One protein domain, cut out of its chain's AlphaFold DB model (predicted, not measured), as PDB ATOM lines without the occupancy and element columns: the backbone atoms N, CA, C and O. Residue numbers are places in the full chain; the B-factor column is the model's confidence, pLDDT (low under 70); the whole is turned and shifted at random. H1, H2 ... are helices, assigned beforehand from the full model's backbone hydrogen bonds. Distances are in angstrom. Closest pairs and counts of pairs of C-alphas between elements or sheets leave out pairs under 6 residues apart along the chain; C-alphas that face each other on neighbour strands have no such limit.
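This is residues 10 to 35 and 66 to 120 of the 126 residues of the protein "Tyr recombinase domain-containing protein" of Chitinophaga silvisoli (UniProt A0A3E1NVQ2). One helix, H1, runs through the middle, and the other four helices, H2, H3, H4 and H5, pack round it, each touching H1; among these four, H2 and H5 are close but not clearly touching. H4 crosses its first residues nearly at a right angle, H3 and H5 lie on opposite sides of it, and the short H2 packs on residues 17 to 21. The printed part has 81 residues with five named helices, H1 to H5 in order, and no named strand; the class is all helix. It is compact, with a radius of gyration of the C-alphas of 12.2 A and spans of 38 by 26 by 20 A.

H1, residues 10 to 24, begins at C-alpha 10 (125.747, 162.837, 141.434) and is 20.9 A long. H2 is residues 28 to 32, 6.3 A. H3, residues 66 to 75, is 14.9 A long. H4, residues 88 to 101, is 19.9 A long. H5, residues 110 to 120, is 14.7 A long and ends at C-alpha 120 (136.766, 177.268, 158.532).

H1 is the hub. With residues 10 to 15 alone it touches H4, about perpendicular at 85 degrees; the closest C-alphas, of Leu 11 and Gly 94, are 5.7 A apart. With residues 18 to 24 alone it touches H5, the same way at a steep tilt of 46 degrees, the C-alphas of Cys 22 and Ala 113 closest at 4.4 A. H3 touches H1, opposite ways at a steep tilt of 40 degrees, closest at the C-alphas of Phe 20 and Val 68, 6.0 A. H2 touches H1 at the C-alphas of Ser 21 and Phe 28, 7.3 A. H3 and H5 are apart. Every O i to N i+4 pair is within hydrogen-bond range in H1, H2 and H4, against 4 of 6 in H3 and 5 of 7 in H5.

The C-alphas farthest apart, of Asp 78 and Lys 105, are 38.0 A apart. Residues 36 to 65 are not printed, and C-alphas 35 and 66 are 18.9 A apart across this cut. The link from H3 to H4, residues 76 to 87, is long. Residues 76 to 77 and 118 to 120 have pLDDT under 70.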
ATOM      1  N   ILE A  10     124.391 162.406 141.809       92.81
ATOM      2  CA  ILE A  10     125.747 162.837 141.434       92.81
ATOM      3  C   ILE A  10     126.045 164.212 142.039       92.81
ATOM      4  O   ILE A  10     127.095 164.400 142.645       92.81
ATOM      5  N   LEU A  11     125.128 165.178 141.923       95.31
ATOM      6  CA  LEU A  11     125.324 166.508 142.514       95.31
ATOM      7  C   LEU A  11     125.379 166.448 144.045       95.31
ATOM      8  O   LEU A  11     126.175 167.163 144.654       95.31
ATOM      9  N   LYS A  12     124.588 165.565 144.665       95.25
ATOM     10  CA  LYS A  12     124.656 165.302 146.106       95.25
ATOM     11  C   LYS A  12     126.034 164.774 146.506       95.25
ATOM     12  O   LYS A  12     126.667 165.369 147.373       95.25
ATOM     13  N   GLN A  13     126.537 163.752 145.809       95.00
ATOM     14  CA  GLN A  13     127.882 163.220 146.030       95.00
ATOM     15  C   GLN A  13     128.943 164.316 145.867       95.00
ATOM     16  O   GLN A  13     129.761 164.521 146.755       95.00
ATOM     17  N   VAL A  14     128.913 165.081 144.772       96.00
ATOM     18  CA  VAL A  14     129.885 166.161 144.526       96.00
ATOM     19  C   VAL A  14     129.864 167.203 145.648       96.00
ATOM     20  O   VAL A  14     130.930 167.609 146.118       96.00
ATOM     21  N   LYS A  15     128.672 167.617 146.107       95.19
ATOM     22  CA  LYS A  15     128.519 168.541 147.240       95.19
ATOM     23  C   LYS A  15     129.146 167.963 148.505       95.19
ATOM     24  O   LYS A  15     129.915 168.660 149.165       95.19
ATOM     25  N   ASP A  16     128.816 166.723 148.843       95.06
ATOM     26  CA  ASP A  16     129.258 166.088 150.082       95.06
ATOM     27  C   ASP A  16     130.782 165.929 150.106       95.06
ATOM     28  O   ASP A  16     131.417 166.331 151.079       95.06
ATOM     29  N   LEU A  17     131.389 165.457 149.010       95.12
ATOM     30  CA  LEU A  17     132.846 165.328 148.894       95.12
ATOM     31  C   LEU A  17     133.544 166.696 148.975       95.12
ATOM     32  O   LEU A  17     134.591 166.832 149.612       95.12
ATOM     33  N   PHE A  18     132.968 167.731 148.356       94.62
ATOM     34  CA  PHE A  18     133.520 169.085 148.416       94.62
ATOM     35  C   PHE A  18     133.457 169.664 149.832       94.62
ATOM     36  O   PHE A  18     134.459 170.175 150.328       94.62
ATOM     37  N   LEU A  19     132.305 169.561 150.504       93.12
ATOM     38  CA  LEU A  19     132.148 170.009 151.890       93.12
ATOM     39  C   LEU A  19     133.079 169.238 152.823       93.12
ATOM     40  O   LEU A  19     133.729 169.840 153.672       93.12
ATOM     41  N   PHE A  20     133.209 167.928 152.630       93.25
ATOM     42  CA  PHE A  20     134.145 167.113 153.390       93.25
ATOM     43  C   PHE A  20     135.584 167.624 153.240       93.25
ATOM     44  O   PHE A  20     136.272 167.809 154.242       93.25
ATOM     45  N   SER A  21     136.026 167.942 152.018       92.69
ATOM     46  CA  SER A  21     137.335 168.565 151.776       92.69
ATOM     47  C   SER A  21     137.457 169.947 152.437       92.69
ATOM     48  O   SER A  21     138.490 170.235 153.042       92.69
ATOM     49  N   CYS A  22     136.402 170.772 152.423       90.75
ATOM     50  CA  CYS A  22     136.380 172.048 153.149       90.75
ATOM     51  C   CYS A  22     136.553 171.883 154.661       90.75
ATOM     52  O   CYS A  22     137.212 172.710 155.271       90.75
ATOM     53  N   TYR A  23     135.985 170.848 155.278       89.88
ATOM     54  CA  TYR A  23     136.077 170.656 156.730       89.88
ATOM     55  C   TYR A  23     137.268 169.823 157.185       89.88
ATOM     56  O   TYR A  23     137.523 169.770 158.382       89.88
ATOM     57  N   THR A  24     137.974 169.156 156.275       89.81
ATOM     58  CA  THR A  24     139.094 168.271 156.640       89.81
ATOM     59  C   THR A  24     140.423 168.686 156.027       89.81
ATOM     60  O   THR A  24     141.477 168.195 156.425       89.81
ATOM     61  N   GLY A  25     140.397 169.558 155.018       89.00
ATOM     62  CA  GLY A  25     141.587 169.934 154.272       89.00
ATOM     63  C   GLY A  25     142.169 168.791 153.438       89.00
ATOM     64  O   GLY A  25     143.307 168.898 152.986       89.00
ATOM     65  N   LEU A  26     141.450 167.687 153.218       89.38
ATOM     66  CA  LEU A  26     141.948 166.600 152.375       89.38
ATOM     67  C   LEU A  26     141.905 166.980 150.896       89.38
ATOM     68  O   LEU A  26     140.994 167.670 150.435       89.38
ATOM     69  N   ALA A  27     142.915 166.537 150.140       89.56
ATOM     70  CA  ALA A  27     142.860 166.631 148.686       89.56
ATOM     71  C   ALA A  27     141.852 165.609 148.148       89.56
ATOM     72  O   ALA A  27     141.562 164.612 148.801       89.56
ATOM     73  N   PHE A  28     141.352 165.838 146.933       91.06
ATOM     74  CA  PHE A  28     140.397 164.930 146.298       91.06
ATOM     75  C   PHE A  28     140.891 163.476 146.247       91.06
ATOM     76  O   PHE A  28     140.137 162.558 146.545       91.06
ATOM     77  N   THR A  29     142.169 163.273 145.917       90.00
ATOM     78  CA  THR A  29     142.784 161.941 145.862       90.00
ATOM     79  C   THR A  29     142.830 161.272 147.229       90.00
ATOM     80  O   THR A  29     142.440 160.118 147.331       90.00
ATOM     81  N   ASP A  30     143.241 162.010 148.268       89.12
ATOM     82  CA  ASP A  30     143.323 161.497 149.644       89.12
ATOM     83  C   ASP A  30     141.931 161.115 150.162       89.12
ATOM     84  O   ASP A  30     141.762 160.120 150.860       89.12
ATOM     85  N   LEU A  31     140.925 161.916 149.799       91.50
ATOM     86  CA  LEU A  31     139.535 161.686 150.159       91.50
ATOM     87  C   LEU A  31     139.000 160.406 149.508       91.50
ATOM     88  O   LEU A  31     138.379 159.602 150.193       91.50
ATOM     89  N   LEU A  32     139.241 160.192 148.210       92.38
ATOM     90  CA  LEU A  32     138.778 158.978 147.527       92.38
ATOM     91  C   LEU A  32     139.527 157.709 147.944       92.38
ATOM     92  O   LEU A  32     138.985 156.622 147.786       92.38
ATOM     93  N   SER A  33     140.745 157.833 148.471       91.50
ATOM     94  CA  SER A  33     141.491 156.703 149.032       91.50
ATOM     95  C   SER A  33     141.186 156.435 150.505       91.50
ATOM     96  O   SER A  33     141.799 155.540 151.078       91.50
ATOM     97  N   LEU A  34     140.301 157.216 151.133       91.56
ATOM     98  CA  LEU A  34     140.031 157.129 152.564       91.56
ATOM     99  C   LEU A  34     139.320 155.817 152.906       91.56
ATOM    100  O   LEU A  34     138.256 155.526 152.351       91.56
ATOM    101  N   LYS A  35     139.886 155.051 153.838       92.19
ATOM    102  CA  LYS A  35     139.367 153.752 154.271       92.19
ATOM    103  C   LYS A  35     138.673 153.851 155.630       92.19
ATOM    104  O   LYS A  35     139.000 154.740 156.416       92.19
ATOM    105  N   LYS A  66     130.974 167.556 163.835       87.06
ATOM    106  CA  LYS A  66     129.626 166.961 163.717       87.06
ATOM    107  C   LYS A  66     129.114 166.935 162.273       87.06
ATOM    108  O   LYS A  66     128.534 165.942 161.838       87.06
ATOM    109  N   ARG A  67     129.378 168.000 161.508       85.69
ATOM    110  CA  ARG A  67     128.994 168.092 160.095       85.69
ATOM    111  C   ARG A  67     129.689 167.041 159.231       85.69
ATOM    112  O   ARG A  67     129.034 166.401 158.415       85.69
ATOM    113  N   VAL A  68     130.975 166.804 159.454       89.12
ATOM    114  CA  VAL A  68     131.746 165.793 158.723       89.12
ATOM    115  C   VAL A  68     131.281 164.389 159.086       89.12
ATOM    116  O   VAL A  68     131.077 163.561 158.204       89.12
ATOM    117  N   ILE A  69     131.010 164.151 160.371       90.50
ATOM    118  CA  ILE A  69     130.452 162.885 160.859       90.50
ATOM    119  C   ILE A  69     129.096 162.595 160.198       90.50
ATOM    120  O   ILE A  69     128.857 161.467 159.777       90.50
ATOM    121  N   SER A  70     128.229 163.604 160.035       90.62
ATOM    122  CA  SER A  70     126.948 163.419 159.336       90.62
ATOM    123  C   SER A  70     127.119 162.993 157.877       90.62
ATOM    124  O   SER A  70     126.339 162.177 157.400       90.62
ATOM    125  N   ILE A  71     128.161 163.484 157.197       92.38
ATOM    126  CA  ILE A  71     128.489 163.060 155.833       92.38
ATOM    127  C   ILE A  71     128.988 161.612 155.856       92.38
ATOM    128  O   ILE A  71     128.453 160.794 155.121       92.38
ATOM    129  N   LEU A  72     129.937 161.260 156.733       90.69
ATOM    130  CA  LEU A  72     130.454 159.886 156.845       90.69
ATOM    131  C   LEU A  72     129.345 158.855 157.051       90.69
ATOM    132  O   LEU A  72     129.343 157.815 156.402       90.69
ATOM    133  N   ASN A  73     128.374 159.161 157.911       89.75
ATOM    134  CA  ASN A  73     127.284 158.239 158.222       89.75
ATOM    135  C   ASN A  73     126.376 157.942 157.012       89.75
ATOM    136  O   ASN A  73     125.722 156.904 157.003       89.75
ATOM    137  N   ILE A  74     126.339 158.811 155.995       89.94
ATOM    138  CA  ILE A  74     125.595 158.569 154.745       89.94
ATOM    139  C   ILE A  74     126.307 157.525 153.874       89.94
ATOM    140  O   ILE A  74     125.649 156.762 153.167       89.94
ATOM    141  N   TYR A  75     127.641 157.498 153.915       88.62
ATOM    142  CA  TYR A  75     128.481 156.675 153.043       88.62
ATOM    143  C   TYR A  75     129.056 155.434 153.740       88.62
ATOM    144  O   TYR A  75     129.876 154.746 153.146       88.62
ATOM    145  N   ASN A  76     128.632 155.119 154.969       66.69
ATOM    146  CA  ASN A  76     129.087 153.938 155.709       66.69
ATOM    147  C   ASN A  76     128.570 152.641 155.056       66.69
ATOM    148  O   ASN A  76     127.547 152.093 155.463       66.69
ATOM    149  N   GLN A  77     129.249 152.209 153.996       64.81
ATOM    150  CA  GLN A  77     128.947 151.023 153.200       64.81
ATOM    151  C   GLN A  77     130.041 149.973 153.409       64.81
ATOM    152  O   GLN A  77     131.188 150.326 153.684       64.81
ATOM    153  N   ASP A  78     129.700 148.695 153.227       76.56
ATOM    154  CA  ASP A  78     130.634 147.559 153.222       76.56
ATOM    155  C   ASP A  78     131.553 147.606 151.979       76.56
ATOM    156  O   ASP A  78     131.442 146.802 151.053       76.56
ATOM    157  N   SER A  79     132.431 148.606 151.913       85.88
ATOM    158  CA  SER A  79     133.369 148.849 150.815       85.88
ATOM    159  C   SER A  79     134.786 149.068 151.342       85.88
ATOM    160  O   SER A  79     134.988 149.415 152.504       85.88
ATOM    161  N   GLU A  80     135.782 148.884 150.472       90.69
ATOM    162  CA  GLU A  80     137.187 149.160 150.802       90.69
ATOM    163  C   GLU A  80     137.412 150.645 151.130       90.69
ATOM    164  O   GLU A  80     138.203 150.976 152.015       90.69
ATOM    165  N   TYR A  81     136.704 151.536 150.434       92.12
ATOM    166  CA  TYR A  81     136.808 152.984 150.595       92.12
ATOM    167  C   TYR A  81     135.501 153.555 151.136       92.12
ATOM    168  O   TYR A  81     134.418 153.096 150.784       92.12
ATOM    169  N   ILE A  82     135.600 154.604 151.954       92.81
ATOM    170  CA  ILE A  82     134.435 155.278 152.541       92.81
ATOM    171  C   ILE A  82     133.565 155.904 151.455       92.81
ATOM    172  O   ILE A  82     132.344 155.847 151.526       92.81
ATOM    173  N   PHE A  83     134.182 156.540 150.459       93.12
ATOM    174  CA  PHE A  83     133.448 157.260 149.427       93.12
ATOM    175  C   PHE A  83     133.371 156.460 148.127       93.12
ATOM    176  O   PHE A  83     134.372 155.882 147.702       93.12
ATOM    177  N   PRO A  84     132.219 156.486 147.430       91.12
ATOM    178  CA  PRO A  84     132.106 155.862 146.126       91.12
ATOM    179  C   PRO A  84     133.038 156.541 145.119       91.12
ATOM    180  O   PRO A  84     133.184 157.769 145.102       91.12
ATOM    181  N   GLY A  85     133.639 155.731 144.248       90.75
ATOM    182  CA  GLY A  85     134.560 156.204 143.222       90.75
ATOM    183  C   GLY A  85     133.914 157.221 142.278       90.75
ATOM    184  O   GLY A  85     132.763 157.085 141.862       90.75
ATOM    185  N   THR A  86     134.667 158.257 141.918       93.38
ATOM    186  CA  THR A  86     134.267 159.250 140.914       93.38
ATOM    187  C   THR A  86     135.497 159.865 140.255       93.38
ATOM    188  O   THR A  86     136.616 159.747 140.753       93.38
ATOM    189  N   THR A  87     135.314 160.513 139.108       93.12
ATOM    190  CA  THR A  87     136.416 161.106 138.345       93.12
ATOM    191  C   THR A  87     136.549 162.596 138.636       93.12
ATOM    192  O   THR A  87     135.561 163.296 138.864       93.12
ATOM    193  N   ASN A  88     137.772 163.125 138.527       91.31
ATOM    194  CA  ASN A  88     138.023 164.571 138.593       91.31
ATOM    195  C   ASN A  88     137.145 165.367 137.609       91.31
ATOM    196  O   ASN A  88     136.688 166.464 137.919       91.31
ATOM    197  N   GLN A  89     136.889 164.813 136.421       93.56
ATOM    198  CA  GLN A  89     136.042 165.444 135.408       93.56
ATOM    199  C   GLN A  89     134.583 165.551 135.873       93.56
ATOM    200  O   GLN A  89     133.984 166.620 135.744       93.56
ATOM    201  N   ASN A  90     134.027 164.477 136.447       93.94
ATOM    202  CA  ASN A  90     132.663 164.470 136.981       93.94
ATOM    203  C   ASN A  90     132.518 165.444 138.150       93.94
ATOM    204  O   ASN A  90     131.565 166.221 138.181       93.94
ATOM    205  N   ILE A  91     133.500 165.464 139.053       94.62
ATOM    206  CA  ILE A  91     133.563 166.432 140.149       94.62
ATOM    207  C   ILE A  91     133.557 167.866 139.633       94.62
ATOM    208  O   ILE A  91     132.708 168.652 140.040       94.62
ATOM    209  N   ASN A  92     134.463 168.215 138.719       94.44
ATOM    210  CA  ASN A  92     134.577 169.585 138.223       94.44
ATOM    211  C   ASN A  92     133.305 170.030 137.487       94.44
ATOM    212  O   ASN A  92     132.847 171.156 137.671       94.44
ATOM    213  N   ARG A  93     132.689 169.135 136.701       95.75
ATOM    214  CA  ARG A  93     131.399 169.411 136.055       95.75
ATOM    215  C   ARG A  93     130.295 169.634 137.089       95.75
ATOM    216  O   ARG A  93     129.549 170.602 136.972       95.75
ATOM    217  N   GLY A  94     130.212 168.778 138.107       96.38
ATOM    218  CA  GLY A  94     129.237 168.922 139.186       96.38
ATOM    219  C   GLY A  94     129.429 170.212 139.984       96.38
ATOM    220  O   GLY A  94     128.458 170.910 140.244       96.38
ATOM    221  N   LEU A  95     130.672 170.582 140.304       96.19
ATOM    222  CA  LEU A  95     130.991 171.823 141.013       96.19
ATOM    223  C   LEU A  95     130.596 173.061 140.218       96.19
ATOM    224  O   LEU A  95     130.089 174.012 140.808       96.19
ATOM    225  N   LYS A  96     130.771 173.036 138.892       95.94
ATOM    226  CA  LYS A  96     130.295 174.109 138.017       95.94
ATOM    227  C   LYS A  96     128.775 174.264 138.119       95.94
ATOM    228  O   LYS A  96     128.303 175.349 138.443       95.94
ATOM    229  N   ILE A  97     128.030 173.170 137.960       95.88
ATOM    230  CA  ILE A  97     126.561 173.169 138.067       95.88
ATOM    231  C   ILE A  97     126.112 173.659 139.451       95.88
ATOM    232  O   ILE A  97     125.245 174.520 139.566       95.88
ATOM    233  N   ILE A  98     126.731 173.155 140.519       95.44
ATOM    234  CA  ILE A  98     126.426 173.568 141.892       95.44
ATOM    235  C   ILE A  98     126.720 175.057 142.097       95.44
ATOM    236  O   ILE A  98     125.934 175.735 142.761       95.44
ATOM    237  N   SER A  99     127.823 175.573 141.545       94.69
ATOM    238  CA  SER A  99     128.173 176.993 141.652       94.69
ATOM    239  C   SER A  99     127.156 177.889 140.947       94.69
ATOM    240  O   SER A  99     126.770 178.901 141.521       94.69
ATOM    241  N   GLU A 100     126.652 177.476 139.782       94.81
ATOM    242  CA  GLU A 100     125.600 178.184 139.046       94.81
ATOM    243  C   GLU A 100     124.281 178.175 139.832       94.81
ATOM    244  O   GLU A 100     123.710 179.231 140.084       94.81
ATOM    245  N   ILE A 101     123.847 177.007 140.328       94.25
ATOM    246  CA  ILE A 101     122.611 176.859 141.125       94.25
ATOM    247  C   ILE A 101     122.670 177.647 142.441       94.25
ATOM    248  O   ILE A 101     121.647 178.112 142.939       94.25
ATOM    249  N   CYS A 102     123.851 177.743 143.054       92.75
ATOM    250  CA  CYS A 102     124.041 178.465 144.312       92.75
ATOM    251  C   CYS A 102     124.433 179.936 144.114       92.75
ATOM    252  O   CYS A 102     124.746 180.585 145.110       92.75
ATOM    253  N   GLU A 103     124.484 180.428 142.871       94.25
ATOM    254  CA  GLU A 103     124.910 181.790 142.519       94.25
ATOM    255  C   GLU A 103     126.300 182.167 143.079       94.25
ATOM    256  O   GLU A 103     126.596 183.312 143.432       94.25
ATOM    257  N   ILE A 104     127.201 181.185 143.160       92.12
ATOM    258  CA  ILE A 104     128.562 181.373 143.657       92.12
ATOM    259  C   ILE A 104     129.446 181.847 142.505       92.12
ATOM    260  O   ILE A 104     129.798 181.084 141.611       92.12
ATOM    261  N   LYS A 105     129.884 183.109 142.572       90.69
ATOM    262  CA  LYS A 105     130.754 183.720 141.547       90.69
ATOM    263  C   LYS A 105     132.161 183.116 141.484       90.69
ATOM    264  O   LYS A 105     132.838 183.221 140.465       90.69
ATOM    265  N   LYS A 106     132.639 182.519 142.580       89.19
ATOM    266  CA  LYS A 106     133.967 181.897 142.642       89.19
ATOM    267  C   LYS A 106     133.933 180.538 141.947       89.19
ATOM    268  O   LYS A 106     133.117 179.691 142.291       89.19
ATOM    269  N   HIS A 107     134.883 180.296 141.050       91.06
ATOM    270  CA  HIS A 107     135.064 178.982 140.441       91.06
ATOM    271  C   HIS A 107     135.446 177.946 141.508       91.06
ATOM    272  O   HIS A 107     136.534 178.019 142.080       91.06
ATOM    273  N   LEU A 108     134.549 177.007 141.812       92.56
ATOM    274  CA  LEU A 108     134.756 176.009 142.860       92.56
ATOM    275  C   LEU A 108     135.688 174.891 142.383       92.56
ATOM    276  O   LEU A 108     135.470 174.282 141.341       92.56
ATOM    277  N   THR A 109     136.711 174.587 143.179       92.38
ATOM    278  CA  THR A 109     137.629 173.460 142.953       92.38
ATOM    279  C   THR A 109     138.007 172.815 144.281       92.38
ATOM    280  O   THR A 109     137.972 173.467 145.326       92.38
ATOM    281  N   PHE A 110     138.451 171.557 144.257       90.19
ATOM    282  CA  PHE A 110     138.966 170.889 145.460       90.19
ATOM    283  C   PHE A 110     140.221 171.553 146.031       90.19
ATOM    284  O   PHE A 110     140.479 171.473 147.230       90.19
ATOM    285  N   HIS A 111     140.982 172.266 145.198       88.06
ATOM    286  CA  HIS A 111     142.087 173.071 145.697       88.06
ATOM    287  C   HIS A 111     141.587 174.210 146.597       88.06
ATOM    288  O   HIS A 111     142.143 174.441 147.670       88.06
ATOM    289  N   ILE A 112     140.509 174.884 146.187       88.19
ATOM    290  CA  ILE A 112     139.858 175.925 146.986       88.19
ATOM    291  C   ILE A 112     139.201 175.328 148.230       88.19
ATOM    292  O   ILE A 112     139.304 175.935 149.293       88.19
ATOM    293  N   ALA A 113     138.572 174.154 148.125       86.12
ATOM    294  CA  ALA A 113     137.971 173.472 149.271       86.12
ATOM    295  C   ALA A 113     139.006 173.233 150.378       86.12
ATOM    296  O   ALA A 113     138.857 173.732 151.490       86.12
ATOM    297  N   ARG A 114     140.130 172.594 150.032       82.19
ATOM    298  CA  ARG A 114     141.225 172.328 150.971       82.19
ATOM    299  C   ARG A 114     141.792 173.591 151.627       82.19
ATOM    300  O   ARG A 114     142.183 173.541 152.785       82.19
ATOM    301  N   HIS A 115     141.833 174.718 150.920       83.50
ATOM    302  CA  HIS A 115     142.265 175.998 151.504       83.50
ATOM    303  C   HIS A 115     141.188 176.673 152.356       83.50
ATOM    304  O   HIS A 115     141.510 177.389 153.299       83.50
ATOM    305  N   THR A 116     139.915 176.400 152.074       79.38
ATOM    306  CA  THR A 116     138.782 176.871 152.884       79.38
ATOM    307  C   THR A 116     138.788 176.229 154.275       79.38
ATOM    308  O   THR A 116     138.302 176.842 155.221       79.38
ATOM    309  N   PHE A 117     139.408 175.055 154.441       70.50
ATOM    310  CA  PHE A 117     139.608 174.416 155.746       70.50
ATOM    311  C   PHE A 117     140.325 175.302 156.759       70.50
ATOM    312  O   PHE A 117     139.816 175.487 157.862       70.50
ATOM    313  N   ALA A 118     141.455 175.907 156.377       60.84
ATOM    314  CA  ALA A 118     142.205 176.785 157.273       60.84
ATOM    315  C   ALA A 118     141.333 177.955 157.761       60.84
ATOM    316  O   ALA A 118     141.330 178.290 158.944       60.84
ATOM    317  N   THR A 119     140.521 178.522 156.864       60.81
ATOM    318  CA  THR A 119     139.561 179.578 157.198       60.81
ATOM    319  C   THR A 119     138.417 179.062 158.074       60.81
ATOM    320  O   THR A 119     138.038 179.726 159.030       60.81
ATOM    321  N   THR A 120     137.894 177.866 157.799       60.81
ATOM    322  CA  THR A 120     136.766 177.268 158.532       60.81
ATOM    323  C   THR A 120     137.149 176.930 159.971       60.81
ATOM    324  O   THR A 120     136.422 177.294 160.885       60.81
TER     325      THR A 120